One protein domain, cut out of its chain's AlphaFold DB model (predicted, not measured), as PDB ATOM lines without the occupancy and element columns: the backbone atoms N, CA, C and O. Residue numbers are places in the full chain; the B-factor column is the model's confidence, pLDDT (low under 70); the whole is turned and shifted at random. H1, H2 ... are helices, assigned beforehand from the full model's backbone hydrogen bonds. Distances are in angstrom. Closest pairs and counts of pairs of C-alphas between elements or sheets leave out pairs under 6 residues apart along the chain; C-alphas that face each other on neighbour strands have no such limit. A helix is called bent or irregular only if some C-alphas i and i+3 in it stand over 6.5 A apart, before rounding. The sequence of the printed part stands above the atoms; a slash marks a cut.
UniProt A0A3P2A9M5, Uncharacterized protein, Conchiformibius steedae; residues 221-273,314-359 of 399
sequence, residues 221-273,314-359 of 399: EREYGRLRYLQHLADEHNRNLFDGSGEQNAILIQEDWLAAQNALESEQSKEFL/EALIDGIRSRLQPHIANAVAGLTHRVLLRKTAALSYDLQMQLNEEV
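Overview. This is residues 221 to 273 and 314 to 359 of the 399 residues of an uncharacterized protein of Conchiformibius steedae (UniProt A0A3P2A9M5). What shape do these coordinates make? A Y of three helices: H2 and the longer H3 run side by side in opposite directions over part of their length as the stem, while H1, with residues 221 to 240, and the last part of H3, residues 343 to 359, stick out as two spreading arms. At the other end of the stem H3 has a kink near residue 324, its first residues turn away from H2, and residues 266 to 272 stick out as well. What is it made of, and how large is it? The printed part has 99 residues with three named helices, in the order H1, H2, H3, and no named strand, and its class is all helix. It is extended, with a radius of gyration of the C-alphas of 21.3 A, and its outline is flat, with spans of 66 by 46 by 22 A.

Arrangement. What does the first helix meet? H1, residues 221 to 242, and H2, residues 245 to 270, meet only through their link, residues 243 and 244, which is tight. H1 and H2 are near each other, with 5 pairs of C-alphas within 10 A. H1 touches no helix, and it is apart from H3, residues 314 to 359. How do H2 and H3 stand to each other? They touch, with 18 pairs of C-alphas within 8 A, and the closest C-alphas are those of Ile 253 and Ala 331, 5.7 A apart. Their lines stand at a shallow tilt of 18 degrees and run opposite ways, with the centres 18.1 A apart. H3 touches H2 with residues 320 to 335 alone. What do the backbone N and O atoms show? In H1 and H2 every O i to N i+4 pair is within hydrogen-bond range, and in H3 39 of 42 such pairs are.

Along the chain. Where does the first helix begin and end? H1 begins at C-alpha 221, at (67.210, 44.440, 42.335), and ends at C-alpha 242, at (89.075, 31.847, 60.760), a length of 31.2 A. Where does H2 lie? It goes from Ser 245 to Lys 270 and measures 36.9 A from first to last C-alpha. Where is the longest helix? H3 has 46 residues, from Glu 314 to Val 359, where C-alpha 359 stands at (109.748, 28.159, 34.688), and it measures 63.8 A from first to last C-alpha. Is H3 straight? It has a kink of 33 degrees near residue 324, and it is neither bent nor irregular, but only just: C-alphas 323 and 326 are 6.4 A apart.

Size, cuts and confidence. How far does the printed part reach? The two C-alphas farthest apart are those of Phe 272 and Val 359, at 69.7 A, while the first and last printed C-alphas, of Glu 221 and Val 359, are 46.2 A apart. Without the stretches that stand free, the body has 55 residues, spans 41 by 18 by 13 A and has a radius of gyration of 13.4 A. Where is the printed part cut? Residues 274 to 313 are not printed, and C-alphas 273 and 314 are 16.9 A apart across the cut; the link from H2 to H3 is the link across the cut. How confident is the model? The mean pLDDT of the printed part is 81.2, and 18 residues are under 70, namely residues 239 to 248 and residues 266 to 273.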
ATOM      1  N   GLU A 221      67.006  45.888  42.153       86.62
ATOM      2  CA  GLU A 221      67.210  44.440  42.335       86.62
ATOM      3  C   GLU A 221      68.636  44.002  41.990       86.62
ATOM      4  O   GLU A 221      69.181  43.091  42.618       86.62
ATOM      5  N   ARG A 222      69.265  44.660  41.008       87.75
ATOM      6  CA  ARG A 222      70.675  44.426  40.669       87.75
ATOM      7  C   ARG A 222      71.606  44.926  41.755       87.75
ATOM      8  O   ARG A 222      72.573  44.242  42.081       87.75
ATOM      9  N   GLU A 223      71.316  46.092  42.315       90.69
ATOM     10  CA  GLU A 223      72.080  46.640  43.430       90.69
ATOM     11  C   GLU A 223      71.933  45.774  44.682       90.69
ATOM     12  O   GLU A 223      72.936  45.390  45.277       90.69
ATOM     13  N   TYR A 224      70.714  45.340  45.011       92.38
ATOM     14  CA  TYR A 224      70.471  44.400  46.103       92.38
ATOM     15  C   TYR A 224      71.210  43.067  45.902       92.38
ATOM     16  O   TYR A 224      71.866  42.575  46.822       92.38
ATOM     17  N   GLY A 225      71.168  42.497  44.693       94.88
ATOM     18  CA  GLY A 225      71.920  41.287  44.352       94.88
ATOM     19  C   GLY A 225      73.435  41.479  44.462       94.88
ATOM     20  O   GLY A 225      74.127  40.619  45.003       94.88
ATOM     21  N   ARG A 226      73.951  42.634  44.022       92.94
ATOM     22  CA  ARG A 226      75.369  42.997  44.148       92.94
ATOM     23  C   ARG A 226      75.788  43.134  45.608       92.94
ATOM     24  O   ARG A 226      76.822  42.594  45.979       92.94
ATOM     25  N   LEU A 227      75.001  43.821  46.432       96.56
ATOM     26  CA  LEU A 227      75.287  43.983  47.859       96.56
ATOM     27  C   LEU A 227      75.278  42.636  48.579       96.56
ATOM     28  O   LEU A 227      76.191  42.350  49.345       96.56
ATOM     29  N   ARG A 228      74.306  41.769  48.276       93.88
ATOM     30  CA  ARG A 228      74.263  40.399  48.804       93.88
ATOM     31  C   ARG A 228      75.470  39.567  48.382       93.88
ATOM     32  O   ARG A 228      75.986  38.813  49.196       93.88
ATOM     33  N   TYR A 229      75.929  39.712  47.143       94.19
ATOM     34  CA  TYR A 229      77.122  39.026  46.655       94.19
ATOM     35  C   TYR A 229      78.406  39.540  47.320       94.19
ATOM     36  O   TYR A 229      79.244  38.745  47.731       94.19
ATOM     37  N   LEU A 230      78.542  40.858  47.497       96.56
ATOM     38  CA  LEU A 230      79.665  41.447  48.232       96.56
ATOM     39  C   LEU A 230      79.660  41.029  49.703       96.56
ATOM     40  O   LEU A 230      80.713  40.717  50.249       96.56
ATOM     41  N   GLN A 231      78.483  40.977  50.327       95.56
ATOM     42  CA  GLN A 231      78.326  40.470  51.685       95.56
ATOM     43  C   GLN A 231      78.743  39.000  51.772       95.56
ATOM     44  O   GLN A 231      79.528  38.650  52.641       95.56
ATOM     45  N   HIS A 232      78.296  38.163  50.834       93.19
ATOM     46  CA  HIS A 232      78.698  36.761  50.770       93.19
ATOM     47  C   HIS A 232      80.214  36.599  50.620       93.19
ATOM     48  O   HIS A 232      80.814  35.806  51.333       93.19
ATOM     49  N   LEU A 233      80.851  37.381  49.743       91.06
ATOM     50  CA  LEU A 233      82.309  37.379  49.586       91.06
ATOM     51  C   LEU A 233      83.035  37.834  50.855       91.06
ATOM     52  O   LEU A 233      84.067  37.267  51.206       91.06
ATOM     53  N   ALA A 234      82.511  38.846  51.550       86.81
ATOM     54  CA  ALA A 234      83.062  39.287  52.825       86.81
ATOM     55  C   ALA A 234      82.918  38.198  53.897       86.81
ATOM     56  O   ALA A 234      83.869  37.929  54.629       86.81
ATOM     57  N   ASP A 235      81.764  37.535  53.957       85.00
ATOM     58  CA  ASP A 235      81.503  36.429  54.874       85.00
ATOM     59  C   ASP A 235      82.416  35.232  54.572       85.00
ATOM     60  O   ASP A 235      82.984  34.654  55.496       85.00
ATOM     61  N   GLU A 236      82.632  34.890  53.300       81.19
ATOM     62  CA  GLU A 236      83.585  33.855  52.880       81.19
ATOM     63  C   GLU A 236      85.026  34.228  53.227       81.19
ATOM     64  O   GLU A 236      85.753  33.412  53.789       81.19
ATOM     65  N   HIS A 237      85.445  35.465  52.958       74.75
ATOM     66  CA  HIS A 237      86.781  35.943  53.309       74.75
ATOM     67  C   HIS A 237      87.009  35.918  54.828       74.75
ATOM     68  O   HIS A 237      88.045  35.445  55.296       74.75
ATOM     69  N   ASN A 238      86.023  36.359  55.611       74.31
ATOM     70  CA  ASN A 238      86.081  36.323  57.069       74.31
ATOM     71  C   ASN A 238      86.081  34.882  57.588       74.31
ATOM     72  O   ASN A 238      86.874  34.555  58.465       74.31
ATOM     73  N   ARG A 239      85.272  33.982  57.018       67.31
ATOM     74  CA  ARG A 239      85.321  32.553  57.359       67.31
ATOM     75  C   ARG A 239      86.679  31.941  57.032       67.31
ATOM     76  O   ARG A 239      87.221  31.249  57.880       67.31
ATOM     77  N   ASN A 240      87.270  32.248  55.881       64.62
ATOM     78  CA  ASN A 240      88.589  31.742  55.488       64.62
ATOM     79  C   ASN A 240      89.725  32.314  56.355       64.62
ATOM     80  O   ASN A 240      90.723  31.633  56.606       64.62
ATOM     81  N   LEU A 241      89.557  33.527  56.893       60.75
ATOM     82  CA  LEU A 241      90.455  34.075  57.911       60.75
ATOM     83  C   LEU A 241      90.444  33.213  59.189       60.75
ATOM     84  O   LEU A 241      91.488  33.065  59.827       60.75
ATOM     85  N   PHE A 242      89.305  32.591  59.516       54.09
ATOM     86  CA  PHE A 242      89.075  31.847  60.760       54.09
ATOM     87  C   PHE A 242      88.921  30.318  60.619       54.09
ATOM     88  O   PHE A 242      88.853  29.644  61.643       54.09
ATOM     89  N   ASP A 243      88.932  29.721  59.426       51.81
ATOM     90  CA  ASP A 243      88.780  28.263  59.291       51.81
ATOM     91  C   ASP A 243      90.061  27.518  59.731       51.81
ATOM     92  O   ASP A 243      91.184  27.938  59.410       51.81
ATOM     93  N   GLY A 244      89.896  26.481  60.560       55.94
ATOM     94  CA  GLY A 244      90.916  25.654  61.237       55.94
ATOM     95  C   GLY A 244      91.813  26.358  62.271       55.94
ATOM     96  O   GLY A 244      92.191  25.776  63.285       55.94
ATOM     97  N   SER A 245      92.143  27.630  62.046       55.31
ATOM     98  CA  SER A 245      92.971  28.443  62.946       55.31
ATOM     99  C   SER A 245      92.154  29.286  63.917       55.31
ATOM    100  O   SER A 245      92.681  29.677  64.947       55.31
ATOM    101  N   GLY A 246      90.877  29.557  63.629       60.72
ATOM    102  CA  GLY A 246      89.984  30.273  64.536       60.72
ATOM    103  C   GLY A 246      89.772  29.503  65.832       60.72
ATOM    104  O   GLY A 246      89.804  30.108  66.892       60.72
ATOM    105  N   GLU A 247      89.677  28.174  65.763       68.00
ATOM    106  CA  GLU A 247      89.646  27.309  66.946       68.00
ATOM    107  C   GLU A 247      90.966  27.373  67.717       68.00
ATOM    108  O   GLU A 247      90.959  27.604  68.916       68.00
ATOM    109  N   GLN A 248      92.115  27.269  67.044       69.94
ATOM    110  CA  GLN A 248      93.427  27.357  67.700       69.94
ATOM    111  C   GLN A 248      93.691  28.747  68.292       69.94
ATOM    112  O   GLN A 248      94.297  28.869  69.356       69.94
ATOM    113  N   ASN A 249      93.259  29.809  67.616       76.62
ATOM    114  CA  ASN A 249      93.361  31.190  68.080       76.62
ATOM    115  C   ASN A 249      92.376  31.454  69.221       76.62
ATOM    116  O   ASN A 249      92.743  32.131  70.171       76.62
ATOM    117  N   ALA A 250      91.174  30.875  69.172       77.81
ATOM    118  CA  ALA A 250      90.230  30.893  70.283       77.81
ATOM    119  C   ALA A 250      90.788  30.140  71.493       77.81
ATOM    120  O   ALA A 250      90.692  30.656  72.597       77.81
ATOM    121  N   ILE A 251      91.443  28.994  71.284       82.38
ATOM    122  CA  ILE A 251      92.147  28.243  72.331       82.38
ATOM    123  C   ILE A 251      93.267  29.099  72.935       82.38
ATOM    124  O   ILE A 251      93.313  29.239  74.146       82.38
ATOM    125  N   LEU A 252      94.101  29.753  72.119       82.31
ATOM    126  CA  LEU A 252      95.170  30.639  72.608       82.31
ATOM    127  C   LEU A 252      94.616  31.816  73.429       82.31
ATOM    128  O   LEU A 252      95.115  32.115  74.508       82.31
ATOM    129  N   ILE A 253      93.567  32.477  72.930       85.31
ATOM    130  CA  ILE A 253      92.911  33.579  73.644       85.31
ATOM    131  C   ILE A 253      92.275  33.066  74.943       85.31
ATOM    132  O   ILE A 253      92.344  33.741  75.964       85.31
ATOM    133  N   GLN A 254      91.672  31.878  74.924       85.88
ATOM    134  CA  GLN A 254      91.049  31.261  76.090       85.88
ATOM    135  C   GLN A 254      92.086  30.858  77.145       85.88
ATOM    136  O   GLN A 254      91.868  31.103  78.328       85.88
ATOM    137  N   GLU A 255      93.212  30.276  76.739       86.94
ATOM    138  CA  GLU A 255      94.327  29.907  77.617       86.94
ATOM    139  C   GLU A 255      94.924  31.140  78.301       86.94
ATOM    140  O   GLU A 255      95.067  31.159  79.527       86.94
ATOM    141  N   ASP A 256      95.179  32.206  77.543       88.75
ATOM    142  CA  ASP A 256      95.724  33.450  78.093       88.75
ATOM    143  C   ASP A 256      94.698  34.215  78.940       88.75
ATOM    144  O   ASP A 256      95.063  34.843  79.937       88.75
ATOM    145  N   TRP A 257      93.405  34.123  78.615       85.56
ATOM    146  CA  TRP A 257      92.334  34.673  79.447       85.56
ATOM    147  C   TRP A 257      92.207  33.930  80.782       85.56
ATOM    148  O   TRP A 257      92.083  34.565  81.829       85.56
ATOM    149  N   LEU A 258      92.321  32.598  80.778       86.31
ATOM    150  CA  LEU A 258      92.363  31.793  82.001       86.31
ATOM    151  C   LEU A 258      93.619  32.092  82.830       86.31
ATOM    152  O   LEU A 258      93.542  32.184  84.054       86.31
ATOM    153  N   ALA A 259      94.773  32.287  82.191       85.25
ATOM    154  CA  ALA A 259      95.996  32.699  82.876       85.25
ATOM    155  C   ALA A 259      95.841  34.084  83.525       85.25
ATOM    156  O   ALA A 259      96.230  34.267  84.681       85.25
ATOM    157  N   ALA A 260      95.212  35.030  82.824       84.50
ATOM    158  CA  ALA A 260      94.905  36.355  83.351       84.50
ATOM    159  C   ALA A 260      93.918  36.298  84.526       84.50
ATOM    160  O   ALA A 260      94.117  36.976  85.536       84.50
ATOM    161  N   GLN A 261      92.887  35.456  84.435       84.12
ATOM    162  CA  GLN A 261      91.944  35.223  85.526       84.12
ATOM    163  C   GLN A 261      92.653  34.636  86.749       84.12
ATOM    164  O   GLN A 261      92.524  35.178  87.843       84.12
ATOM    165  N   ASN A 262      93.476  33.603  86.568       82.31
ATOM    166  CA  ASN A 262      94.264  33.007  87.649       82.31
ATOM    167  C   ASN A 262      95.248  34.013  88.271       82.31
ATOM    168  O   ASN A 262      95.455  34.009  89.485       82.31
ATOM    169  N   ALA A 263      95.840  34.908  87.473       80.50
ATOM    170  CA  ALA A 263      96.701  35.975  87.976       80.50
ATOM    171  C   ALA A 263      95.920  36.960  88.865       80.50
ATOM    172  O   ALA A 263      96.390  37.309  89.950       80.50
ATOM    173  N   LEU A 264      94.705  37.340  88.458       80.62
ATOM    174  CA  LEU A 264      93.817  38.212  89.231       80.62
ATOM    175  C   LEU A 264      93.272  37.524  90.495       80.62
ATOM    176  O   LEU A 264      93.289  38.119  91.571       80.62
ATOM    177  N   GLU A 265      92.848  36.266  90.402       75.62
ATOM    178  CA  GLU A 265      92.317  35.484  91.525       75.62
ATOM    179  C   GLU A 265      93.398  35.117  92.545       75.62
ATOM    180  O   GLU A 265      93.158  35.165  93.754       75.62
ATOM    181  N   SER A 266      94.619  34.807  92.098       69.44
ATOM    182  CA  SER A 266      95.746  34.551  93.005       69.44
ATOM    183  C   SER A 266      96.114  35.790  93.824       69.44
ATOM    184  O   SER A 266      96.573  35.669  94.958       69.44
ATOM    185  N   GLU A 267      95.874  36.985  93.284       63.00
ATOM    186  CA  GLU A 267      96.056  38.259  93.973       63.00
ATOM    187  C   GLU A 267      94.864  38.593  94.874       63.00
ATOM    188  O   GLU A 267      95.105  38.975  96.007       63.00
ATOM    189  N   GLN A 268      93.614  38.331  94.477       61.50
ATOM    190  CA  GLN A 268      92.450  38.387  95.391       61.50
ATOM    191  C   GLN A 268      92.529  37.361  96.536       61.50
ATOM    192  O   GLN A 268      91.899  37.503  97.582       61.50
ATOM    193  N   SER A 269      93.301  36.294  96.343       57.69
ATOM    194  CA  SER A 269      93.578  35.303  97.383       57.69
ATOM    195  C   SER A 269      94.719  35.746  98.312       57.69
ATOM    196  O   SER A 269      94.740  35.364  99.483       57.69
ATOM    197  N   LYS A 270      95.669  36.558  97.818       57.56
ATOM    198  CA  LYS A 270      96.777  37.152  98.600       57.56
ATOM    199  C   LYS A 270      96.339  38.416  99.345       57.56
ATOM    200  O   LYS A 270      96.659  38.601 100.520       57.56
ATOM    201  N   GLU A 271      95.599  39.275  98.662       55.25
ATOM    202  CA  GLU A 271      94.887  40.429  99.179       55.25
ATOM    203  C   GLU A 271      93.471  39.954  99.486       55.25
ATOM    204  O   GLU A 271      92.686  39.845  98.567       55.25
ATOM    205  N   PHE A 272      93.152  39.608 100.739       50.31
ATOM    206  CA  PHE A 272      91.841  39.083 101.163       50.31
ATOM    207  C   PHE A 272      90.667  40.014 100.781       50.31
ATOM    208  O   PHE A 272      90.153  40.753 101.623       50.31
ATOM    209  N   LEU A 273      90.247  39.984  99.520       50.69
ATOM    210  CA  LEU A 273      89.166  40.780  98.962       50.69
ATOM    211  C   LEU A 273      87.921  39.896  98.922       50.69
ATOM    212  O   LEU A 273      87.894  38.836  98.301       50.69
ATOM    213  N   GLU A 314      89.887  54.431  90.586       76.69
ATOM    214  CA  GLU A 314      90.909  54.682  89.568       76.69
ATOM    215  C   GLU A 314      92.179  53.845  89.801       76.69
ATOM    216  O   GLU A 314      92.666  53.178  88.889       76.69
ATOM    217  N   ALA A 315      92.657  53.767  91.049       71.88
ATOM    218  CA  ALA A 315      93.823  52.956  91.397       71.88
ATOM    219  C   ALA A 315      93.562  51.444  91.265       71.88
ATOM    220  O   ALA A 315      94.487  50.680  90.977       71.88
ATOM    221  N   LEU A 316      92.317  50.995  91.465       80.31
ATOM    222  CA  LEU A 316      91.916  49.608  91.220       80.31
ATOM    223  C   LEU A 316      91.929  49.288  89.719       80.31
ATOM    224  O   LEU A 316      92.460  48.253  89.321       80.31
ATOM    225  N   ILE A 317      91.388  50.180  88.888       78.81
ATOM    226  CA  ILE A 317      91.329  50.000  87.432       78.81
ATOM    227  C   ILE A 317      92.738  49.975  86.828       78.81
ATOM    228  O   ILE A 317      93.041  49.083  86.033       78.81
ATOM    229  N   ASP A 318      93.627  50.876  87.246       83.06
ATOM    230  CA  ASP A 318      95.023  50.875  86.794       83.06
ATOM    231  C   ASP A 318      95.795  49.637  87.282       83.06
ATOM    232  O   ASP A 318      96.618  49.064  86.554       83.06
ATOM    233  N   GLY A 319      95.478  49.154  88.487       76.38
ATOM    234  CA  GLY A 319      95.996  47.894  89.016       76.38
ATOM    235  C   GLY A 319      95.562  46.679  88.192       76.38
ATOM    236  O   GLY A 319      96.379  45.812  87.894       76.38
ATOM    237  N   ILE A 320      94.301  46.627  87.761       82.81
ATOM    238  CA  ILE A 320      93.796  45.553  86.893       82.81
ATOM    239  C   ILE A 320      94.404  45.666  85.491       82.81
ATOM    240  O   ILE A 320      94.862  44.666  84.937       82.81
ATOM    241  N   ARG A 321      94.476  46.875  84.921       82.06
ATOM    242  CA  ARG A 321      95.020  47.117  83.577       82.06
ATOM    243  C   ARG A 321      96.478  46.691  83.461       82.06
ATOM    244  O   ARG A 321      96.810  45.934  82.553       82.06
ATOM    245  N   SER A 322      97.331  47.139  84.383       81.06
ATOM    246  CA  SER A 322      98.761  46.792  84.386       81.06
ATOM    247  C   SER A 322      99.007  45.281  84.485       81.06
ATOM    248  O   SER A 322     100.014  44.784  83.985       81.06
ATOM    249  N   ARG A 323      98.068  44.536  85.077       78.88
ATOM    250  CA  ARG A 323      98.153  43.080  85.259       78.88
ATOM    251  C   ARG A 323      97.545  42.279  84.116       78.88
ATOM    252  O   ARG A 323      98.032  41.198  83.816       78.88
ATOM    253  N   LEU A 324      96.524  42.809  83.452       86.94
ATOM    254  CA  LEU A 324      95.924  42.198  82.265       86.94
ATOM    255  C   LEU A 324      96.794  42.412  81.012       86.94
ATOM    256  O   LEU A 324      96.856  41.551  80.136       86.94
ATOM    257  N   GLN A 325      97.490  43.552  80.940       88.31
ATOM    258  CA  GLN A 325      98.356  43.940  79.828       88.31
ATOM    259  C   GLN A 325      99.363  42.855  79.390       88.31
ATOM    260  O   GLN A 325      99.408  42.583  78.190       88.31
ATOM    261  N   PRO A 326     100.141  42.201  80.278       88.94
ATOM    262  CA  PRO A 326     101.085  41.158  79.865       88.94
ATOM    263  C   PRO A 326     100.403  39.930  79.245       88.94
ATOM    264  O   PRO A 326     100.939  39.361  78.297       88.94
ATOM    265  N   HIS A 327      99.212  39.549  79.714       87.69
ATOM    266  CA  HIS A 327      98.475  38.405  79.166       87.69
ATOM    267  C   HIS A 327      97.850  38.719  77.801       87.69
ATOM    268  O   HIS A 327      97.906  37.896  76.895       87.69
ATOM    269  N   ILE A 328      97.336  39.938  77.600       86.88
ATOM    270  CA  ILE A 328      96.865  40.376  76.274       86.88
ATOM    271  C   ILE A 328      98.036  40.500  75.298       86.88
ATOM    272  O   ILE A 328      97.918  40.095  74.144       86.88
ATOM    273  N   ALA A 329      99.171  41.041  75.742       89.00
ATOM    274  CA  ALA A 329     100.358  41.161  74.906       89.00
ATOM    275  C   ALA A 329     100.856  39.785  74.435       89.00
ATOM    276  O   ALA A 329     101.193  39.634  73.262       89.00
ATOM    277  N   ASN A 330     100.836  38.777  75.312       88.81
ATOM    278  CA  ASN A 330     101.174  37.398  74.963       88.81
ATOM    279  C   ASN A 330     100.178  36.793  73.956       88.81
ATOM    280  O   ASN A 330     100.597  36.255  72.927       88.81
ATOM    281  N   ALA A 331      98.874  36.988  74.173       86.50
ATOM    282  CA  ALA A 331      97.833  36.480  73.279       86.50
ATOM    283  C   ALA A 331      97.949  37.096  71.880       86.50
ATOM    284  O   ALA A 331      97.879  36.402  70.864       86.50
ATOM    285  N   VAL A 332      98.186  38.409  71.815       85.56
ATOM    286  CA  VAL A 332      98.383  39.142  70.559       85.56
ATOM    287  C   VAL A 332      99.693  38.735  69.881       85.56
ATOM    288  O   VAL A 332      99.709  38.562  68.662       85.56
ATOM    289  N   ALA A 333     100.780  38.514  70.623       84.81
ATOM    290  CA  ALA A 333     102.038  38.014  70.065       84.81
ATOM    291  C   ALA A 333     101.873  36.610  69.449       84.81
ATOM    292  O   ALA A 333     102.318  36.362  68.327       84.81
ATOM    293  N   GLY A 334     101.160  35.707  70.126       84.75
ATOM    294  CA  GLY A 334     100.864  34.380  69.584       84.75
ATOM    295  C   GLY A 334      99.937  34.430  68.362       84.75
ATOM    296  O   GLY A 334     100.155  33.706  67.387       84.75
ATOM    297  N   LEU A 335      98.944  35.323  68.361       85.38
ATOM    298  CA  LEU A 335      98.015  35.492  67.241       85.38
ATOM    299  C   LEU A 335      98.709  36.111  66.018       85.38
ATOM    300  O   LEU A 335      98.562  35.608  64.904       85.38
ATOM    301  N   THR A 336      99.525  37.147  66.217       85.81
ATOM    302  CA  THR A 336     100.317  37.778  65.148       85.81
ATOM    303  C   THR A 336     101.317  36.804  64.539       85.81
ATOM    304  O   THR A 336     101.372  36.695  63.315       85.81
ATOM    305  N   HIS A 337     102.038  36.025  65.352       85.88
ATOM    306  CA  HIS A 337     102.954  35.001  64.853       85.88
ATOM    307  C   HIS A 337     102.241  33.966  63.971       85.88
ATOM    308  O   HIS A 337     102.731  33.627  62.894       85.88
ATOM    309  N   ARG A 338     101.043  33.512  64.360       84.44
ATOM    310  CA  ARG A 338     100.252  32.552  63.569       84.44
ATOM    311  C   ARG A 338      99.717  33.148  62.272       84.44
ATOM    312  O   ARG A 338      99.740  32.479  61.239       84.44
ATOM    313  N   VAL A 339      99.257  34.398  62.304       84.50
ATOM    314  CA  VAL A 339      98.820  35.111  61.095       84.50
ATOM    315  C   VAL A 339      99.987  35.292  60.129       84.50
ATOM    316  O   VAL A 339      99.827  35.048  58.933       84.50
ATOM    317  N   LEU A 340     101.158  35.675  60.640       85.38
ATOM    318  CA  LEU A 340     102.380  35.787  59.851       85.38
ATOM    319  C   LEU A 340     102.757  34.436  59.240       85.38
ATOM    320  O   LEU A 340     102.877  34.357  58.023       85.38
ATOM    321  N   LEU A 341     102.831  33.373  60.048       87.94
ATOM    322  CA  LEU A 341     103.174  32.023  59.591       87.94
ATOM    323  C   LEU A 341     102.226  31.529  58.487       87.94
ATOM    324  O   LEU A 341     102.663  30.973  57.476       87.94
ATOM    325  N   ARG A 342     100.921  31.776  58.641       83.56
ATOM    326  CA  ARG A 342      99.911  31.432  57.633       83.56
ATOM    327  C   ARG A 342     100.113  32.223  56.343       83.56
ATOM    328  O   ARG A 342     100.088  31.628  55.271       83.56
ATOM    329  N   LYS A 343     100.319  33.541  56.426       85.38
ATOM    330  CA  LYS A 343     100.557  34.372  55.237       85.38
ATOM    331  C   LYS A 343     101.848  33.982  54.527       85.38
ATOM    332  O   LYS A 343     101.843  33.890  53.309       85.38
ATOM    333  N   THR A 344     102.918  33.684  55.261       88.25
ATOM    334  CA  THR A 344     104.177  33.223  54.660       88.25
ATOM    335  C   THR A 344     104.027  31.870  53.976       88.25
ATOM    336  O   THR A 344     104.576  31.685  52.897       88.25
ATOM    337  N   ALA A 345     103.251  30.943  54.548       83.62
ATOM    338  CA  ALA A 345     102.982  29.649  53.923       83.62
ATOM    339  C   ALA A 345     102.088  29.778  52.678       83.62
ATOM    340  O   ALA A 345     102.322  29.107  51.679       83.62
ATOM    341  N   ALA A 346     101.086  30.661  52.713       86.44
ATOM    342  CA  ALA A 346     100.249  30.943  51.549       86.44
ATOM    343  C   ALA A 346     101.063  31.580  50.413       86.44
ATOM    344  O   ALA A 346     100.962  31.144  49.273       86.44
ATOM    345  N   LEU A 347     101.912  32.559  50.738       91.56
ATOM    346  CA  LEU A 347     102.811  33.188  49.773       91.56
ATOM    347  C   LEU A 347     103.839  32.201  49.216       91.56
ATOM    348  O   LEU A 347     104.122  32.241  48.025       91.56
ATOM    349  N   SER A 348     104.398  31.307  50.038       89.69
ATOM    350  CA  SER A 348     105.360  30.321  49.533       89.69
ATOM    351  C   SER A 348     104.705  29.325  48.582       89.69
ATOM    352  O   SER A 348     105.306  28.983  47.569       89.69
ATOM    353  N   TYR A 349     103.474  28.898  48.872       91.06
ATOM    354  CA  TYR A 349     102.701  28.035  47.984       91.06
ATOM    355  C   TYR A 349     102.352  28.739  46.669       91.06
ATOM    356  O   TYR A 349     102.536  28.159  45.603       91.06
ATOM    357  N   ASP A 350     101.911  29.997  46.739       91.50
ATOM    358  CA  ASP A 350     101.596  30.806  45.558       91.50
ATOM    359  C   ASP A 350     102.832  31.012  44.674       91.50
ATOM    360  O   ASP A 350     102.796  30.739  43.477       91.50
ATOM    361  N   LEU A 351     103.975  31.360  45.275       91.62
ATOM    362  CA  LEU A 351     105.247  31.456  44.558       91.62
ATOM    363  C   LEU A 351     105.657  30.120  43.941       91.62
ATOM    364  O   LEU A 351     106.068  30.089  42.790       91.62
ATOM    365  N   GLN A 352     105.549  29.008  44.668       89.94
ATOM    366  CA  GLN A 352     105.855  27.690  44.106       89.94
ATOM    367  C   GLN A 352     104.955  27.358  42.917       89.94
ATOM    368  O   GLN A 352     105.437  26.782  41.946       89.94
ATOM    369  N   MET A 353     103.678  27.736  42.971       91.56
ATOM    370  CA  MET A 353     102.741  27.533  41.874       91.56
ATOM    371  C   MET A 353     103.107  28.394  40.662       91.56
ATOM    372  O   MET A 353     103.270  27.848  39.574       91.56
ATOM    373  N   GLN A 354     103.336  29.694  40.868       90.38
ATOM    374  CA  GLN A 354     103.736  30.629  39.812       90.38
ATOM    375  C   GLN A 354     105.077  30.252  39.181       90.38
ATOM    376  O   GLN A 354     105.197  30.215  37.963       90.38
ATOM    377  N   LEU A 355     106.090  29.911  39.985       85.75
ATOM    378  CA  LEU A 355     107.363  29.436  39.448       85.75
ATOM    379  C   LEU A 355     107.181  28.133  38.671       85.75
ATOM    380  O   LEU A 355     107.745  27.993  37.596       85.75
ATOM    381  N   ASN A 356     106.409  27.175  39.174       89.44
ATOM    382  CA  ASN A 356     106.208  25.917  38.458       89.44
ATOM    383  C   ASN A 356     105.434  26.096  37.135       89.44
ATOM    384  O   ASN A 356     105.572  25.268  36.239       89.44
ATOM    385  N   GLU A 357     104.646  27.165  37.009       89.75
ATOM    386  CA  GLU A 357     103.930  27.532  35.784       89.75
ATOM    387  C   GLU A 357     104.824  28.286  34.783       89.75
ATOM    388  O   GLU A 357     104.855  27.935  33.606       89.75
ATOM    389  N   GLU A 358     105.624  29.250  35.246       88.31
ATOM    390  CA  GLU A 358     106.430  30.137  34.388       88.31
ATOM    391  C   GLU A 358     107.816  29.565  34.031       88.31
ATOM    392  O   GLU A 358     108.348  29.804  32.945       88.31
ATOM    393  N   VAL A 359     108.427  28.770  34.919       86.62
ATOM    394  CA  VAL A 359     109.748  28.159  34.688       86.62
ATOM    395  C   VAL A 359     109.816  27.319  33.402       86.62
ATOM    396  O   VAL A 359     110.795  27.496  32.672       86.62
TER     397      VAL A 359